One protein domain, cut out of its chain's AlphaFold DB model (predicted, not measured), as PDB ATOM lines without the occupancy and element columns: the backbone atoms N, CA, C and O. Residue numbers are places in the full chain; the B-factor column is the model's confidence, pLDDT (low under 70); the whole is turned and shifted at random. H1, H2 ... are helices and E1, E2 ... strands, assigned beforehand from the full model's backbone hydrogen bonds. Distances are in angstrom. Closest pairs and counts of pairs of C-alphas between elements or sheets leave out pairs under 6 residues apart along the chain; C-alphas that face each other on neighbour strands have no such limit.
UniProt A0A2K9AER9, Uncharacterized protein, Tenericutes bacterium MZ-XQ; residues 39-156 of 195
ATOM      1  N   ASN A  39     115.016 106.552 194.985       90.12
ATOM      2  CA  ASN A  39     115.120 105.095 194.847       90.12
ATOM      3  C   ASN A  39     116.137 104.649 193.783       90.12
ATOM      4  O   ASN A  39     116.045 103.536 193.269       90.12
ATOM      5  N   ASN A  40     117.081 105.527 193.424       87.69
ATOM      6  CA  ASN A  40     118.108 105.297 192.404       87.69
ATOM      7  C   ASN A  40     117.564 105.009 190.984       87.69
ATOM      8  O   ASN A  40     118.291 104.567 190.095       87.69
ATOM      9  N   GLU A  41     116.285 105.282 190.730       89.75
ATOM     10  CA  GLU A  41     115.723 105.221 189.385       89.75
ATOM     11  C   GLU A  41     115.685 106.619 188.750       89.75
ATOM     12  O   GLU A  41     115.376 107.597 189.435       89.75
ATOM     13  N   PRO A  42     115.917 106.741 187.429       88.69
ATOM     14  CA  PRO A  42     115.704 107.998 186.720       88.69
ATOM     15  C   PRO A  42     114.246 108.451 186.845       88.69
ATOM     16  O   PRO A  42     113.322 107.715 186.479       88.69
ATOM     17  N   LYS A  43     114.028 109.690 187.293       90.38
ATOM     18  CA  LYS A  43     112.699 110.308 187.373       90.38
ATOM     19  C   LYS A  43     112.632 111.547 186.494       90.38
ATOM     20  O   LYS A  43     113.477 112.431 186.565       90.38
ATOM     21  N   THR A  44     111.597 111.618 185.658       90.25
ATOM     22  CA  THR A  44     111.316 112.816 184.858       90.25
ATOM     23  C   THR A  44     110.391 113.747 185.628       90.25
ATOM     24  O   THR A  44     109.285 113.358 186.003       90.25
ATOM     25  N   THR A  45     110.815 114.988 185.823       90.56
ATOM     26  CA  THR A  45     110.006 116.035 186.456       90.56
ATOM     27  C   THR A  45     108.894 116.515 185.527       90.56
ATOM     28  O   THR A  45     109.120 116.910 184.381       90.56
ATOM     29  N   VAL A  46     107.658 116.517 186.025       91.00
ATOM     30  CA  VAL A  46     106.495 117.040 185.282       91.00
ATOM     31  C   VAL A  46     106.240 118.513 185.600       91.00
ATOM     32  O   VAL A  46     105.755 119.261 184.739       91.00
ATOM     33  N   TYR A  47     106.591 118.931 186.814       92.12
ATOM     34  CA  TYR A  47     106.460 120.298 187.297       92.12
ATOM     35  C   TYR A  47     107.836 120.949 187.418       92.12
ATOM     36  O   TYR A  47     108.852 120.277 187.559       92.12
ATOM     37  N   GLU A  48     107.846 122.267 187.275       91.94
ATOM     38  CA  GLU A  48     109.022 123.107 187.476       91.94
ATOM     39  C   GLU A  48     108.891 123.820 188.820       91.94
ATOM     40  O   GLU A  48     107.772 124.146 189.237       91.94
ATOM     41  N   GLY A  49     110.024 124.082 189.462       91.62
ATOM     42  CA  GLY A  49     110.129 124.868 190.683       91.62
ATOM     43  C   GLY A  49     110.556 124.035 191.883       91.62
ATOM     44  O   GLY A  49     111.286 123.053 191.760       91.62
ATOM     45  N   GLU A  50     110.079 124.447 193.055       93.75
ATOM     46  CA  GLU A  50     110.553 123.931 194.336       93.75
ATOM     47  C   GLU A  50     109.995 122.545 194.658       93.75
ATOM     48  O   GLU A  50     108.785 122.312 194.621       93.75
ATOM     49  N   TYR A  51     110.889 121.629 195.008       94.50
ATOM     50  CA  TYR A  51     110.581 120.315 195.547       94.50
ATOM     51  C   TYR A  51     111.106 120.240 196.975       94.50
ATOM     52  O   TYR A  51     112.306 120.385 197.207       94.50
ATOM     53  N   VAL A  52     110.211 120.000 197.929       93.69
ATOM     54  CA  VAL A  52     110.562 119.893 199.349       93.69
ATOM     55  C   VAL A  52     110.798 118.437 199.728       93.69
ATOM     56  O   VAL A  52     110.016 117.565 199.346       93.69
ATOM     57  N   ALA A  53     111.873 118.159 200.462       92.94
ATOM     58  CA  ALA A  53     112.146 116.827 200.989       92.94
ATOM     59  C   ALA A  53     111.225 116.505 202.172       92.94
ATOM     60  O   ALA A  53     111.104 117.287 203.117       92.94
ATOM     61  N   ILE A  54     110.623 115.321 202.132       90.31
ATOM     62  CA  ILE A  54     109.897 114.700 203.236       90.31
ATOM     63  C   ILE A  54     110.611 113.397 203.570       90.31
ATOM     64  O   ILE A  54     110.869 112.596 202.670       90.31
ATOM     65  N   ILE A  55     110.897 113.189 204.855       88.44
ATOM     66  CA  ILE A  55     111.487 111.947 205.349       88.44
ATOM     67  C   ILE A  55     110.411 111.066 205.974       88.44
ATOM     68  O   ILE A  55     109.561 111.536 206.731       88.44
ATOM     69  N   GLY A  56     110.453 109.784 205.633       86.12
ATOM     70  CA  GLY A  56     109.675 108.720 206.248       86.12
ATOM     71  C   GLY A  56     110.575 107.676 206.904       86.12
ATOM     72  O   GLY A  56     111.790 107.694 206.737       86.12
ATOM     73  N   GLN A  57     109.947 106.757 207.641       84.19
ATOM     74  CA  GLN A  57     110.606 105.594 208.251       84.19
ATOM     75  C   GLN A  57     111.813 105.938 209.140       84.19
ATOM     76  O   GLN A  57     112.815 105.247 209.149       84.19
ATOM     77  N   THR A  58     111.704 106.982 209.964       81.81
ATOM     78  CA  THR A  58     112.798 107.404 210.857       81.81
ATOM     79  C   THR A  58     113.060 106.443 212.026       81.81
ATOM     80  O   THR A  58     113.983 106.665 212.804       81.81
ATOM     81  N   GLY A  59     112.259 105.380 212.180       83.44
ATOM     82  CA  GLY A  59     112.454 104.333 213.183       83.44
ATOM     83  C   GLY A  59     112.594 104.879 214.607       83.44
ATOM     84  O   GLY A  59     111.662 105.455 215.168       83.44
ATOM     85  N   VAL A  60     113.775 104.669 215.197       85.75
ATOM     86  CA  VAL A  60     114.144 105.133 216.549       85.75
ATOM     87  C   VAL A  60     114.902 106.466 216.558       85.75
ATOM     88  O   VAL A  60     115.354 106.899 217.622       85.75
ATOM     89  N   ALA A  61     115.091 107.102 215.400       87.19
ATOM     90  CA  ALA A  61     115.720 108.410 215.318       87.19
ATOM     91  C   ALA A  61     114.779 109.484 215.878       87.19
ATOM     92  O   ALA A  61     113.622 109.588 215.475       87.19
ATOM     93  N   SER A  62     115.307 110.297 216.792       89.75
ATOM     94  CA  SER A  62     114.614 111.463 217.349       89.75
ATOM     95  C   SER A  62     115.143 112.772 216.772       89.75
ATOM     96  O   SER A  62     114.406 113.752 216.727       89.75
ATOM     97  N   TYR A  63     116.408 112.806 216.339       91.00
ATOM     98  CA  TYR A  63     117.024 114.005 215.779       91.00
ATOM     99  C   TYR A  63     117.613 113.752 214.402       91.00
ATOM    100  O   TYR A  63     118.039 112.639 214.083       91.00
ATOM    101  N   ILE A  64     117.682 114.826 213.627       90.94
ATOM    102  CA  ILE A  64     118.269 114.848 212.299       90.94
ATOM    103  C   ILE A  64     119.146 116.086 212.118       90.94
ATOM    104  O   ILE A  64     118.851 117.168 212.633       90.94
ATOM    105  N   GLU A  65     120.228 115.900 211.383       91.50
ATOM    106  CA  GLU A  65     121.172 116.925 210.958       91.50
ATOM    107  C   GLU A  65     121.367 116.794 209.452       91.50
ATOM    108  O   GLU A  65     121.416 115.681 208.924       91.50
ATOM    109  N   VAL A  66     121.452 117.928 208.759       91.25
ATOM    110  CA  VAL A  66     121.638 117.962 207.308       91.25
ATOM    111  C   VAL A  66     122.734 118.950 206.969       91.25
ATOM    112  O   VAL A  66     122.717 120.087 207.432       91.25
ATOM    113  N   SER A  67     123.667 118.525 206.127       90.06
ATOM    114  CA  SER A  67     124.776 119.347 205.653       90.06
ATOM    115  C   SER A  67     124.921 119.221 204.142       90.06
ATOM    116  O   SER A  67     124.825 118.134 203.585       90.06
ATOM    117  N   LEU A  68     125.173 120.333 203.450       88.31
ATOM    118  CA  LEU A  68     125.480 120.314 202.018       88.31
ATOM    119  C   LEU A  68     126.986 120.293 201.806       88.31
ATOM    120  O   LEU A  68     127.688 121.243 202.165       88.31
ATOM    121  N   LEU A  69     127.466 119.234 201.165       86.75
ATOM    122  CA  LEU A  69     128.856 119.085 200.762       86.75
ATOM    123  C   LEU A  69     128.991 119.314 199.248       86.75
ATOM    124  O   LEU A  69     128.059 119.765 198.581       86.75
ATOM    125  N   ASP A  70     130.198 119.149 198.704       78.69
ATOM    126  CA  ASP A  70     130.460 119.445 197.286       78.69
ATOM    127  C   ASP A  70     129.759 118.468 196.327       78.69
ATOM    128  O   ASP A  70     129.383 118.868 195.224       78.69
ATOM    129  N   GLU A  71     129.581 117.212 196.747       81.44
ATOM    130  CA  GLU A  71     129.138 116.106 195.886       81.44
ATOM    131  C   GLU A  71     127.887 115.366 196.375       81.44
ATOM    132  O   GLU A  71     127.368 114.550 195.619       81.44
ATOM    133  N   TYR A  72     127.459 115.602 197.618       87.62
ATOM    134  CA  TYR A  72     126.270 114.998 198.231       87.62
ATOM    135  C   TYR A  72     125.667 115.933 199.297       87.62
ATOM    136  O   TYR A  72     126.358 116.768 199.902       87.62
ATOM    137  N   VAL A  73     124.378 115.751 199.578       90.06
ATOM    138  CA  VAL A  73     123.744 116.226 200.811       90.06
ATOM    139  C   VAL A  73     123.926 115.144 201.872       90.06
ATOM    140  O   VAL A  73     123.434 114.028 201.724       90.06
ATOM    141  N   GLU A  74     124.658 115.453 202.936       91.56
ATOM    142  CA  GLU A  74     124.829 114.570 204.086       91.56
ATOM    143  C   GLU A  74     123.620 114.692 205.010       91.56
ATOM    144  O   GLU A  74     123.192 115.796 205.350       91.56
ATOM    145  N   ILE A  75     123.072 113.552 205.417       91.69
ATOM    146  CA  ILE A  75     121.969 113.459 206.369       91.69
ATOM    147  C   ILE A  75     122.412 112.520 207.483       91.69
ATOM    148  O   ILE A  75     122.796 111.383 207.219       91.69
ATOM    149  N   ILE A  76     122.356 112.985 208.726       91.38
ATOM    150  CA  ILE A  76     122.753 112.205 209.899       91.38
ATOM    151  C   ILE A  76     121.553 112.075 210.825       91.38
ATOM    152  O   ILE A  76     120.925 113.074 211.190       91.38
ATOM    153  N   THR A  77     121.237 110.846 211.220       91.50
ATOM    154  CA  THR A  77     120.165 110.552 212.173       91.50
ATOM    155  C   THR A  77     120.737 110.240 213.549       91.50
ATOM    156  O   THR A  77     121.834 109.697 213.702       91.50
ATOM    157  N   TYR A  78     119.982 110.584 214.589       90.56
ATOM    158  CA  TYR A  78     120.383 110.328 215.965       90.56
ATOM    159  C   TYR A  78     119.214 109.825 216.802       90.56
ATOM    160  O   TYR A  78     118.091 110.323 216.691       90.56
ATOM    161  N   ARG A  79     119.482 108.882 217.710       88.50
ATOM    162  CA  ARG A  79     118.476 108.369 218.657       88.50
ATOM    163  C   ARG A  79     118.088 109.421 219.684       88.50
ATOM    164  O   ARG A  79     116.925 109.552 220.042       88.50
ATOM    165  N   ASP A  80     119.082 110.149 220.163       86.81
ATOM    166  CA  ASP A  80     118.971 111.260 221.095       86.81
ATOM    167  C   ASP A  80     119.969 112.353 220.680       86.81
ATOM    168  O   ASP A  80     120.484 112.345 219.566       86.81
ATOM    169  N   ASN A  81     120.269 113.315 221.551       82.44
ATOM    170  CA  ASN A  81     121.181 114.393 221.180       82.44
ATOM    171  C   ASN A  81     122.652 113.938 221.009       82.44
ATOM    172  O   ASN A  81     123.469 114.717 220.521       82.44
ATOM    173  N   TYR A  82     123.013 112.705 221.378       81.38
ATOM    174  CA  TYR A  82     124.404 112.252 221.512       81.38
ATOM    175  C   TYR A  82     124.741 110.999 220.699       81.38
ATOM    176  O   TYR A  82     125.884 110.853 220.268       81.38
ATOM    177  N   VAL A  83     123.786 110.094 220.497       86.12
ATOM    178  CA  VAL A  83     124.020 108.810 219.825       86.12
ATOM    179  C   VAL A  83     123.669 108.924 218.345       86.12
ATOM    180  O   VAL A  83     122.489 108.928 217.991       86.12
ATOM    181  N   MET A  84     124.702 109.026 217.502       88.12
ATOM    182  CA  MET A  84     124.581 108.880 216.047       88.12
ATOM    183  C   MET A  84     124.094 107.466 215.735       88.12
ATOM    184  O   MET A  84     124.592 106.507 216.328       88.12
ATOM    185  N   LEU A  85     123.101 107.381 214.860       88.62
ATOM    186  CA  LEU A  85     122.569 106.129 214.344       88.62
ATOM    187  C   LEU A  85     123.210 105.854 212.991       88.62
ATOM    188  O   LEU A  85     124.176 105.103 212.930       88.62
ATOM    189  N   ASP A  86     122.762 106.573 211.965       89.25
ATOM    190  CA  ASP A  86     123.197 106.347 210.596       89.25
ATOM    191  C   ASP A  86     123.607 107.651 209.926       89.25
ATOM    192  O   ASP A  86     123.156 108.755 210.272       89.25
ATOM    193  N   ARG A  87     124.448 107.491 208.910       90.69
ATOM    194  CA  ARG A  87     124.877 108.554 208.011       90.69
ATOM    195  C   ARG A  87     124.483 108.192 206.593       90.69
ATOM    196  O   ARG A  87     124.846 107.125 206.099       90.69
ATOM    197  N   TYR A  88     123.820 109.124 205.928       91.62
ATOM    198  CA  TYR A  88     123.354 108.978 204.562       91.62
ATOM    199  C   TYR A  88     123.970 110.044 203.663       91.62
ATOM    200  O   TYR A  88     124.071 111.215 204.035       91.62
ATOM    201  N   HIS A  89     124.327 109.648 202.448       91.94
ATOM    202  CA  HIS A  89     124.676 110.550 201.362       91.94
ATOM    203  C   HIS A  89     123.531 110.567 200.353       91.94
ATOM    204  O   HIS A  89     123.263 109.579 199.669       91.94
ATOM    205  N   LEU A  90     122.847 111.701 200.257       90.81
ATOM    206  CA  LEU A  90     121.851 111.951 199.232       90.81
ATOM    207  C   LEU A  90     122.537 112.582 198.021       90.81
ATOM    208  O   LEU A  90     122.956 113.736 198.077       90.81
ATOM    209  N   GLN A  91     122.608 111.820 196.934       90.44
ATOM    210  CA  GLN A  91     123.188 112.246 195.669       90.44
ATOM    211  C   GLN A  91     122.116 112.646 194.658       90.44
ATOM    212  O   GLN A  91     121.166 111.890 194.425       90.44
ATOM    213  N   ILE A  92     122.276 113.807 194.016       88.62
ATOM    214  CA  ILE A  92     121.344 114.311 192.995       88.62
ATOM    215  C   ILE A  92     122.104 114.703 191.724       88.62
ATOM    216  O   ILE A  92     122.902 115.644 191.701       88.62
ATOM    217  N   SER A  93     121.796 114.023 190.619       86.88
ATOM    218  CA  SER A  93     122.416 114.286 189.317       86.88
ATOM    219  C   SER A  93     121.398 114.494 188.198       86.88
ATOM    220  O   SER A  93     120.267 114.000 188.237       86.88
ATOM    221  N   TYR A  94     121.810 115.258 187.189       83.38
ATOM    222  CA  TYR A  94     121.064 115.524 185.957       83.38
ATOM    223  C   TYR A  94     122.053 115.537 184.782       83.38
ATOM    224  O   TYR A  94     123.165 116.042 184.922       83.38
ATOM    225  N   ASP A  95     121.683 114.944 183.641       71.25
ATOM    226  CA  ASP A  95     122.555 114.780 182.460       71.25
ATOM    227  C   ASP A  95     123.913 114.089 182.743       71.25
ATOM    228  O   ASP A  95     124.898 114.291 182.034       71.25
ATOM    229  N   GLY A  96     123.975 113.239 183.777       62.69
ATOM    230  CA  GLY A  96     125.193 112.512 184.159       62.69
ATOM    231  C   GLY A  96     126.259 113.371 184.847       62.69
ATOM    232  O   GLY A  96     127.397 112.925 184.981       62.69
ATOM    233  N   ILE A  97     125.907 114.590 185.273       63.81
ATOM    234  CA  ILE A  97     126.779 115.487 186.033       63.81
ATOM    235  C   ILE A  97     126.151 115.739 187.413       63.81
ATOM    236  O   ILE A  97     124.964 116.062 187.524       63.81
ATOM    237  N   ASN A  98     126.955 115.594 188.470       65.56
ATOM    238  CA  ASN A  98     126.559 115.926 189.839       65.56
ATOM    239  C   ASN A  98     126.498 117.456 189.972       65.56
ATOM    240  O   ASN A  98     127.494 118.152 189.762       65.56
ATOM    241  N   HIS A  99     125.312 117.992 190.258       63.91
ATOM    242  CA  HIS A  99     125.023 119.433 190.210       63.91
ATOM    243  C   HIS A  99     124.366 119.946 191.494       63.91
ATOM    244  O   HIS A  99     123.575 120.884 191.477       63.91
ATOM    245  N   GLU A 100     124.693 119.356 192.631       63.47
ATOM    246  CA  GLU A 100     123.894 119.517 193.843       63.47
ATOM    247  C   GLU A 100     123.836 120.932 194.379       63.47
ATOM    248  O   GLU A 100     122.748 121.445 194.608       63.47
ATOM    249  N   LYS A 101     124.972 121.626 194.463       66.19
ATOM    250  CA  LYS A 101     124.994 123.042 194.859       66.19
ATOM    251  C   LYS A 101     124.171 123.945 193.940       66.19
ATOM    252  O   LYS A 101     123.767 125.023 194.352       66.19
ATOM    253  N   ALA A 102     123.963 123.538 192.689       66.06
ATOM    254  CA  ALA A 102     123.157 124.291 191.735       66.06
ATOM    255  C   ALA A 102     121.661 123.946 191.818       66.06
ATOM    256  O   ALA A 102     120.841 124.745 191.374       66.06
ATOM    257  N   LEU A 103     121.313 122.771 192.352       81.56
ATOM    258  CA  LEU A 103     119.935 122.297 192.490       81.56
ATOM    259  C   LEU A 103     119.365 122.571 193.885       81.56
ATOM    260  O   LEU A 103     118.170 122.818 194.011       81.56
ATOM    261  N   VAL A 104     120.201 122.543 194.923       85.88
ATOM    262  CA  VAL A 104     119.809 122.818 196.305       85.88
ATOM    263  C   VAL A 104     119.646 124.320 196.484       85.88
ATOM    264  O   VAL A 104     120.606 125.089 196.458       85.88
ATOM    265  N   LYS A 105     118.397 124.739 196.669       85.44
ATOM    266  CA  LYS A 105     118.030 126.136 196.892       85.44
ATOM    267  C   LYS A 105     118.187 126.537 198.355       85.44
ATOM    268  O   LYS A 105     118.573 127.666 198.645       85.44
ATOM    269  N   SER A 106     117.837 125.632 199.262       84.44
ATOM    270  CA  SER A 106     117.853 125.852 200.706       84.44
ATOM    271  C   SER A 106     117.991 124.517 201.431       84.44
ATOM    272  O   SER A 106     117.532 123.482 200.939       84.44
ATOM    273  N   LEU A 107     118.639 124.569 202.592       85.81
ATOM    274  CA  LEU A 107     118.706 123.494 203.575       85.81
ATOM    275  C   LEU A 107     118.229 124.036 204.916       85.81
ATOM    276  O   LEU A 107     118.286 125.246 205.146       85.81
ATOM    277  N   MET A 108     117.815 123.128 205.789       83.31
ATOM    278  CA  MET A 108     117.534 123.437 207.186       83.31
ATOM    279  C   MET A 108     118.771 124.060 207.854       83.31
ATOM    280  O   MET A 108     119.864 123.503 207.780       83.31
ATOM    281  N   GLU A 109     118.604 125.216 208.501       70.19
ATOM    282  CA  GLU A 109     119.736 126.015 209.010       70.19
ATOM    283  C   GLU A 109     120.308 125.513 210.353       70.19
ATOM    284  O   GLU A 109     121.379 125.945 210.779       70.19
ATOM    285  N   ASN A 110     119.604 124.611 211.040       69.00
ATOM    286  CA  ASN A 110     119.960 124.150 212.381       69.00
ATOM    287  C   ASN A 110     120.871 122.911 212.346       69.00
ATOM    288  O   ASN A 110     120.531 121.917 211.710       69.00
ATOM    289  N   GLU A 111     121.958 122.936 213.130       75.00
ATOM    290  CA  GLU A 111     122.924 121.823 213.247       75.00
ATOM    291  C   GLU A 111     122.278 120.511 213.714       75.00
ATOM    292  O   GLU A 111     122.717 119.438 213.337       75.00
ATOM    293  N   LYS A 112     121.222 120.556 214.532       86.00
ATOM    294  CA  LYS A 112     120.496 119.350 214.944       86.00
ATOM    295  C   LYS A 112     119.079 119.702 215.360       86.00
ATOM    296  O   LYS A 112     118.882 120.568 216.213       86.00
ATOM    297  N   VAL A 113     118.093 119.016 214.788       87.44
ATOM    298  CA  VAL A 113     116.670 119.300 215.024       87.44
ATOM    299  C   VAL A 113     115.940 118.047 215.462       87.44
ATOM    300  O   VAL A 113     116.192 116.963 214.945       87.44
ATOM    301  N   LEU A 114     115.036 118.203 216.429       88.06
ATOM    302  CA  LEU A 114     114.118 117.147 216.830       88.06
ATOM    303  C   LEU A 114     113.075 116.950 215.722       88.06
ATOM    304  O   LEU A 114     112.382 117.898 215.357       88.06
ATOM    305  N   ILE A 115     112.951 115.725 215.214       86.56
ATOM    306  CA  ILE A 115     112.102 115.391 214.057       86.56
ATOM    307  C   ILE A 115     110.638 115.804 214.298       86.56
ATOM    308  O   ILE A 115     110.001 116.372 213.414       86.56
ATOM    309  N   ASP A 116     110.138 115.619 215.522       84.12
ATOM    310  CA  ASP A 116     108.763 115.972 215.907       84.12
ATOM    311  C   ASP A 116     108.506 117.489 216.021       84.12
ATOM    312  O   ASP A 116     107.353 117.923 216.026       84.12
ATOM    313  N   GLU A 117     109.556 118.308 216.113       84.38
ATOM    314  CA  GLU A 117     109.470 119.770 216.259       84.38
ATOM    315  C   GLU A 117     109.924 120.523 214.997       84.38
ATOM    316  O   GLU A 117     110.050 121.749 215.009       84.38
ATOM    317  N   MET A 118     110.151 119.815 213.889       82.31
ATOM    318  CA  MET A 118     110.590 120.422 212.636       82.31
ATOM    319  C   MET A 118     109.560 121.414 212.081       82.31
ATOM    320  O   MET A 118     108.453 121.045 211.690       82.31
ATOM    321  N   SER A 119     109.953 122.688 211.994       78.06
ATOM    322  CA  SER A 119     109.177 123.753 211.341       78.06
ATOM    323  C   SER A 119     109.622 124.049 209.908       78.06
ATOM    324  O   SER A 119     108.927 124.758 209.184       78.06
ATOM    325  N   GLU A 120     110.788 123.537 209.513       79.12
ATOM    326  CA  GLU A 120     111.430 123.783 208.224       79.12
ATOM    327  C   GLU A 120     111.642 122.475 207.464       79.12
ATOM    328  O   GLU A 120     111.758 121.399 208.054       79.12
ATOM    329  N   TYR A 121     111.690 122.572 206.135       85.12
ATOM    330  CA  TYR A 121     112.026 121.440 205.282       85.12
ATOM    331  C   TYR A 121     113.536 121.204 205.289       85.12
ATOM    332  O   TYR A 121     114.322 122.145 205.254       85.12
ATOM    333  N   LEU A 122     113.932 119.934 205.275       84.75
ATOM    334  CA  LEU A 122     115.338 119.520 205.337       84.75
ATOM    335  C   LEU A 122     116.147 120.017 204.144       84.75
ATOM    336  O   LEU A 122     117.247 120.541 204.297       84.75
ATOM    337  N   VAL A 123     115.578 119.830 202.955       91.19
ATOM    338  CA  VAL A 123     116.187 120.176 201.674       91.19
ATOM    339  C   VAL A 123     115.093 120.687 200.752       91.19
ATOM    340  O   VAL A 123     114.029 120.070 200.634       91.19
ATOM    341  N   ILE A 124     115.368 121.793 200.069       92.31
ATOM    342  CA  ILE A 124     114.535 122.318 198.990       92.31
ATOM    343  C   ILE A 124     115.360 122.318 197.710       92.31
ATOM    344  O   ILE A 124     116.410 122.962 197.635       92.31
ATOM    345  N   LEU A 125     114.867 121.615 196.695       92.31
ATOM    346  CA  LEU A 125     115.463 121.580 195.363       92.31
ATOM    347  C   LEU A 125     114.696 122.484 194.408       92.31
ATOM    348  O   LEU A 125     113.474 122.531 194.472       92.31
ATOM    349  N   ASP A 126     115.388 123.140 193.484       92.56
ATOM    350  CA  ASP A 126     114.772 123.846 192.358       92.56
ATOM    351  C   ASP A 126     114.981 123.041 191.070       92.56
ATOM    352  O   ASP A 126     116.082 122.987 190.509       92.56
ATOM    353  N   LEU A 127     113.930 122.347 190.627       91.62
ATOM    354  CA  LEU A 127     113.998 121.420 189.500       91.62
ATOM    355  C   LEU A 127     113.298 121.987 188.268       91.62
ATOM    356  O   LEU A 127     112.226 122.591 188.332       91.62
ATOM    357  N   LYS A 128     113.880 121.725 187.098       91.00
ATOM    358  CA  LYS A 128     113.309 122.126 185.810       91.00
ATOM    359  C   LYS A 128     112.358 121.065 185.307       91.00
ATOM    360  O   LYS A 128     112.582 119.881 185.517       91.00
ATOM    361  N   LYS A 129     111.330 121.472 184.570       91.56
ATOM    362  CA  LYS A 129     110.385 120.551 183.932       91.56
ATOM    363  C   LYS A 129     111.019 119.765 182.777       91.56
ATOM    364  O   LYS A 129     111.845 120.293 182.033       91.56
ATOM    365  N   ASN A 130     110.549 118.534 182.561       90.62
ATOM    366  CA  ASN A 130     110.973 117.611 181.499       90.62
ATOM    367  C   ASN A 130     112.467 117.255 181.554       90.62
ATOM    368  O   ASN A 130     113.066 116.946 180.525       90.62
ATOM    369  N   HIS A 131     113.061 117.330 182.740       89.75
ATOM    370  CA  HIS A 131     114.446 116.962 182.993       89.75
ATOM    371  C   HIS A 131     114.461 115.617 183.739       89.75
ATOM    372  O   HIS A 131     113.556 115.330 184.526       89.75
ATOM    373  N   VAL A 132     115.437 114.756 183.436       90.69
ATOM    374  CA  VAL A 132     115.592 113.433 184.057       90.69
ATOM    375  C   VAL A 132     116.630 113.513 185.164       90.69
ATOM    376  O   VAL A 132     117.820 113.640 184.892       90.69
ATOM    377  N   TYR A 133     116.171 113.414 186.403       91.00
ATOM    378  CA  TYR A 133     117.025 113.435 187.579       91.00
ATOM    379  C   TYR A 133     117.252 112.017 188.094       91.00
ATOM    380  O   TYR A 133     116.336 111.191 188.092       91.00
ATOM    381  N   HIS A 134     118.466 111.753 188.557       90.69
ATOM    382  CA  HIS A 134     118.807 110.558 189.315       90.69
ATOM    383  C   HIS A 134     119.050 110.971 190.761       90.69
ATOM    384  O   HIS A 134     119.893 111.826 191.025       90.69
ATOM    385  N   MET A 135     118.279 110.383 191.673       91.19
ATOM    386  CA  MET A 135     118.388 110.629 193.107       91.19
ATOM    387  C   MET A 135     118.696 109.311 193.795       91.19
ATOM    388  O   MET A 135     117.939 108.345 193.655       91.19
ATOM    389  N   MET A 136     119.800 109.277 194.526       90.56
ATOM    390  CA  MET A 136     120.275 108.093 195.226       90.56
ATOM    391  C   MET A 136     120.520 108.444 196.686       90.56
ATOM    392  O   MET A 136     121.096 109.485 196.977       90.56
ATOM    393  N   LEU A 137     120.077 107.572 197.584       91.12
ATOM    394  CA  LEU A 137     120.420 107.628 198.995       91.12
ATOM    395  C   LEU A 137     121.376 106.471 199.274       91.12
ATOM    396  O   LEU A 137     121.031 105.317 199.026       91.12
ATOM    397  N   GLU A 138     122.583 106.785 199.721       90.06
ATOM    398  CA  GLU A 138     123.608 105.806 200.081       90.06
ATOM    399  C   GLU A 138     123.810 105.817 201.595       90.06
ATOM    400  O   GLU A 138     124.043 106.875 202.173       90.06
ATOM    401  N   VAL A 139     123.725 104.648 202.231       89.12
ATOM    402  CA  VAL A 139     124.025 104.476 203.658       89.12
ATOM    403  C   VAL A 139     125.527 104.259 203.817       89.12
ATOM    404  O   VAL A 139     126.108 103.405 203.147       89.12
ATOM    405  N   ILE A 140     126.161 105.049 204.677       87.38
ATOM    406  CA  ILE A 140     127.616 105.047 204.882       87.38
ATOM    407  C   ILE A 140     127.991 104.316 206.163       87.38
ATOM    408  O   ILE A 140     128.908 103.495 206.163       87.38
ATOM    409  N   ASP A 141     127.265 104.614 207.234       78.12
ATOM    410  CA  ASP A 141     127.380 103.957 208.527       78.12
ATOM    411  C   ASP A 141     126.065 103.191 208.738       78.12
ATOM    412  O   ASP A 141     125.021 103.823 208.860       78.12
ATOM    413  N   ASP A 142     126.131 101.858 208.675       68.12
ATOM    414  CA  ASP A 142     124.991 100.929 208.770       68.12
ATOM    415  C   ASP A 142     124.954 100.335 210.190       68.12
ATOM    416  O   ASP A 142     125.711  99.401 210.505       68.12
ATOM    417  N   ASP A 143     124.151 100.925 211.086       72.56
ATOM    418  CA  ASP A 143     123.800 100.271 212.349       72.56
ATOM    419  C   ASP A 143     122.785  99.151 212.033       72.56
ATOM    420  O   ASP A 143     121.655  99.417 211.640       72.56
ATOM    421  N   PRO A 144     123.107  97.862 212.256       67.00
ATOM    422  CA  PRO A 144     122.219  96.751 211.893       67.00
ATOM    423  C   PRO A 144     120.898  96.711 212.686       67.00
ATOM    424  O   PRO A 144     120.111  95.769 212.537       67.00
ATOM    425  N   PHE A 145     120.681  97.661 213.598       65.00
ATOM    426  CA  PHE A 145     119.482  97.799 214.416       65.00
ATOM    427  C   PHE A 145     118.602  98.997 214.031       65.00
ATOM    428  O   PHE A 145     117.645  99.282 214.763       65.00
ATOM    429  N   THR A 146     118.899  99.693 212.935       68.44
ATOM    430  CA  THR A 146     118.105 100.815 212.423       68.44
ATOM    431  C   THR A 146     117.437 100.475 211.096       68.44
ATOM    432  O   THR A 146     117.892  99.623 210.338       68.44
ATOM    433  N   ASP A 147     116.276 101.090 210.871       75.00
ATOM    434  CA  ASP A 147     115.580 101.016 209.590       75.00
ATOM    435  C   ASP A 147     116.106 102.146 208.695       75.00
ATOM    436  O   ASP A 147     116.277 103.275 209.169       75.00
ATOM    437  N   ASP A 148     116.314 101.853 207.410       80.69
ATOM    438  CA  ASP A 148     116.703 102.857 206.420       80.69
ATOM    439  C   ASP A 148     115.633 103.951 206.304       80.69
ATOM    440  O   ASP A 148     114.432 103.676 206.198       80.69
ATOM    441  N   ILE A 149     116.070 105.210 206.264       88.12
ATOM    442  CA  ILE A 149     115.158 106.330 206.026       88.12
ATOM    443  C   ILE A 149     114.684 106.361 204.568       88.12
ATOM    444  O   ILE A 149     115.449 106.148 203.628       88.12
ATOM    445  N   ASP A 150     113.427 106.756 204.373       89.81
ATOM    446  CA  ASP A 150     112.880 107.043 203.049       89.81
ATOM    447  C   ASP A 150     112.864 108.547 202.799       89.81
ATOM    448  O   ASP A 150     112.392 109.309 203.644       89.81
ATOM    449  N   ILE A 151     113.275 108.986 201.608       91.75
ATOM    450  CA  ILE A 151     113.174 110.393 201.200       91.75
ATOM    451  C   ILE A 151     112.287 110.525 199.968       91.75
ATOM    452  O   ILE A 151     112.459 109.834 198.957       91.75
ATOM    453  N   VAL A 152     111.344 111.462 200.038       93.44
ATOM    454  CA  VAL A 152     110.481 111.833 198.917       93.44
ATOM    455  C   VAL A 152     110.526 113.335 198.714       93.44
ATOM    456  O   VAL A 152     110.236 114.111 199.620       93.44
ATOM    457  N   PHE A 153     110.838 113.746 197.494       94.62
ATOM    458  CA  PHE A 153     110.749 115.133 197.070       94.62
ATOM    459  C   PHE A 153     109.353 115.429 196.540       94.62
ATOM    460  O   PHE A 153     108.858 114.732 195.654       94.62
ATOM    461  N   VAL A 154     108.715 116.468 197.071       94.25
ATOM    462  CA  VAL A 154     107.321 116.789 196.766       94.25
ATOM    463  C   VAL A 154     107.197 118.199 196.208       94.25
ATOM    464  O   VAL A 154     107.608 119.172 196.831       94.25
ATOM    465  N   ASN A 155     106.555 118.309 195.049       94.56
ATOM    466  CA  ASN A 155     106.055 119.554 194.482       94.56
ATOM    467  C   ASN A 155     104.541 119.422 194.299       94.56
ATOM    468  O   ASN A 155     104.065 118.605 193.508       94.56
ATOM    469  N   LEU A 156     103.772 120.218 195.045       90.31
ATOM    470  CA  LEU A 156     102.317 120.271 194.922       90.31
ATOM    471  C   LEU A 156     101.918 121.545 194.174       90.31
ATOM    472  O   LEU A 156     101.757 122.595 194.798       90.31
TER     473      LEU A 156
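Overview. This is residues 39 to 156 of the 195 residues of an uncharacterized protein of Tenericutes bacterium MZ-XQ (UniProt A0A2K9AER9). Two antiparallel sheets lie face to face as a sandwich, E1 E8 E5 E4 E3 over E6 E7 E2 E9, their strands at just 9 degrees to each other; the larger sheet is strongly twisted. The short helix H1 only grazes both sheets, and the chain changes from one sheet to the other at five links. The printed part has 118 residues with nine named strands and one named helix, in the order E1 E2 E3 E4 E5 H1 E6 E7 E8 E9, mostly strand. It is compact, with a radius of gyration of the C-alphas of 14.0 A and spans of 41 by 28 by 24 A.

Arrangement. Look first at E1, residues 42 to 44, an edge strand of the larger sheet, antiparallel to E8, residues 132 to 141; N 43 and O 133 are 2.9 A apart, within hydrogen-bond range. E8 is antiparallel to E5, residues 84 to 94, at 159 degrees, with N 91 and O 136 at 2.8 A. E3, residues 63 to 68, E4, residues 73 to 78, and E5 form a meander, each strand the antiparallel neighbour of the one before; N 75 and O 88 are 2.9 A apart, and N 65 and O 76 are 2.9 A apart. In the other sheet, E2, residues 49 to 56, has staggered pairing: its residues 49 to 52 pair with E7, residues 123 to 127, and 52 to 56 with E9, residues 150 to 154. There N 51 and O 125 are 2.8 A apart, and N 54 and O 152 are 2.8 A apart. E6, residues 104 to 107, forms a hairpin with E7, with N 105 and O 124 at 2.8 A. H1, residues 100 to 103, is too short for an O i to N i+4 pair; its one O i to N i+3 pair is within range. Its closest C-alphas to E5 are those of Glu 100 and Ile 92, 5.9 A apart.

Along the chain. Find C-alpha 42 at (115.704, 107.998, 186.720), where E1 begins. E2 is 22.4 A long, and E5, the longest strand by residues, runs 31.0 A from C-alpha 84 at (124.581, 108.880, 216.047). E8 is 28.8 A long, and E9 ends at C-alpha 154, at (107.321, 116.789, 196.766).

Size, cuts and confidence. The C-alphas of Tyr 82 and Asn 130, 42.5 A apart, are the two farthest apart. The printed part has no cut, and its one long link is E6 to E7, residues 108 to 122. Residues 96 to 102, 110, 142 and 144 to 146 are under 70 in pLDDT.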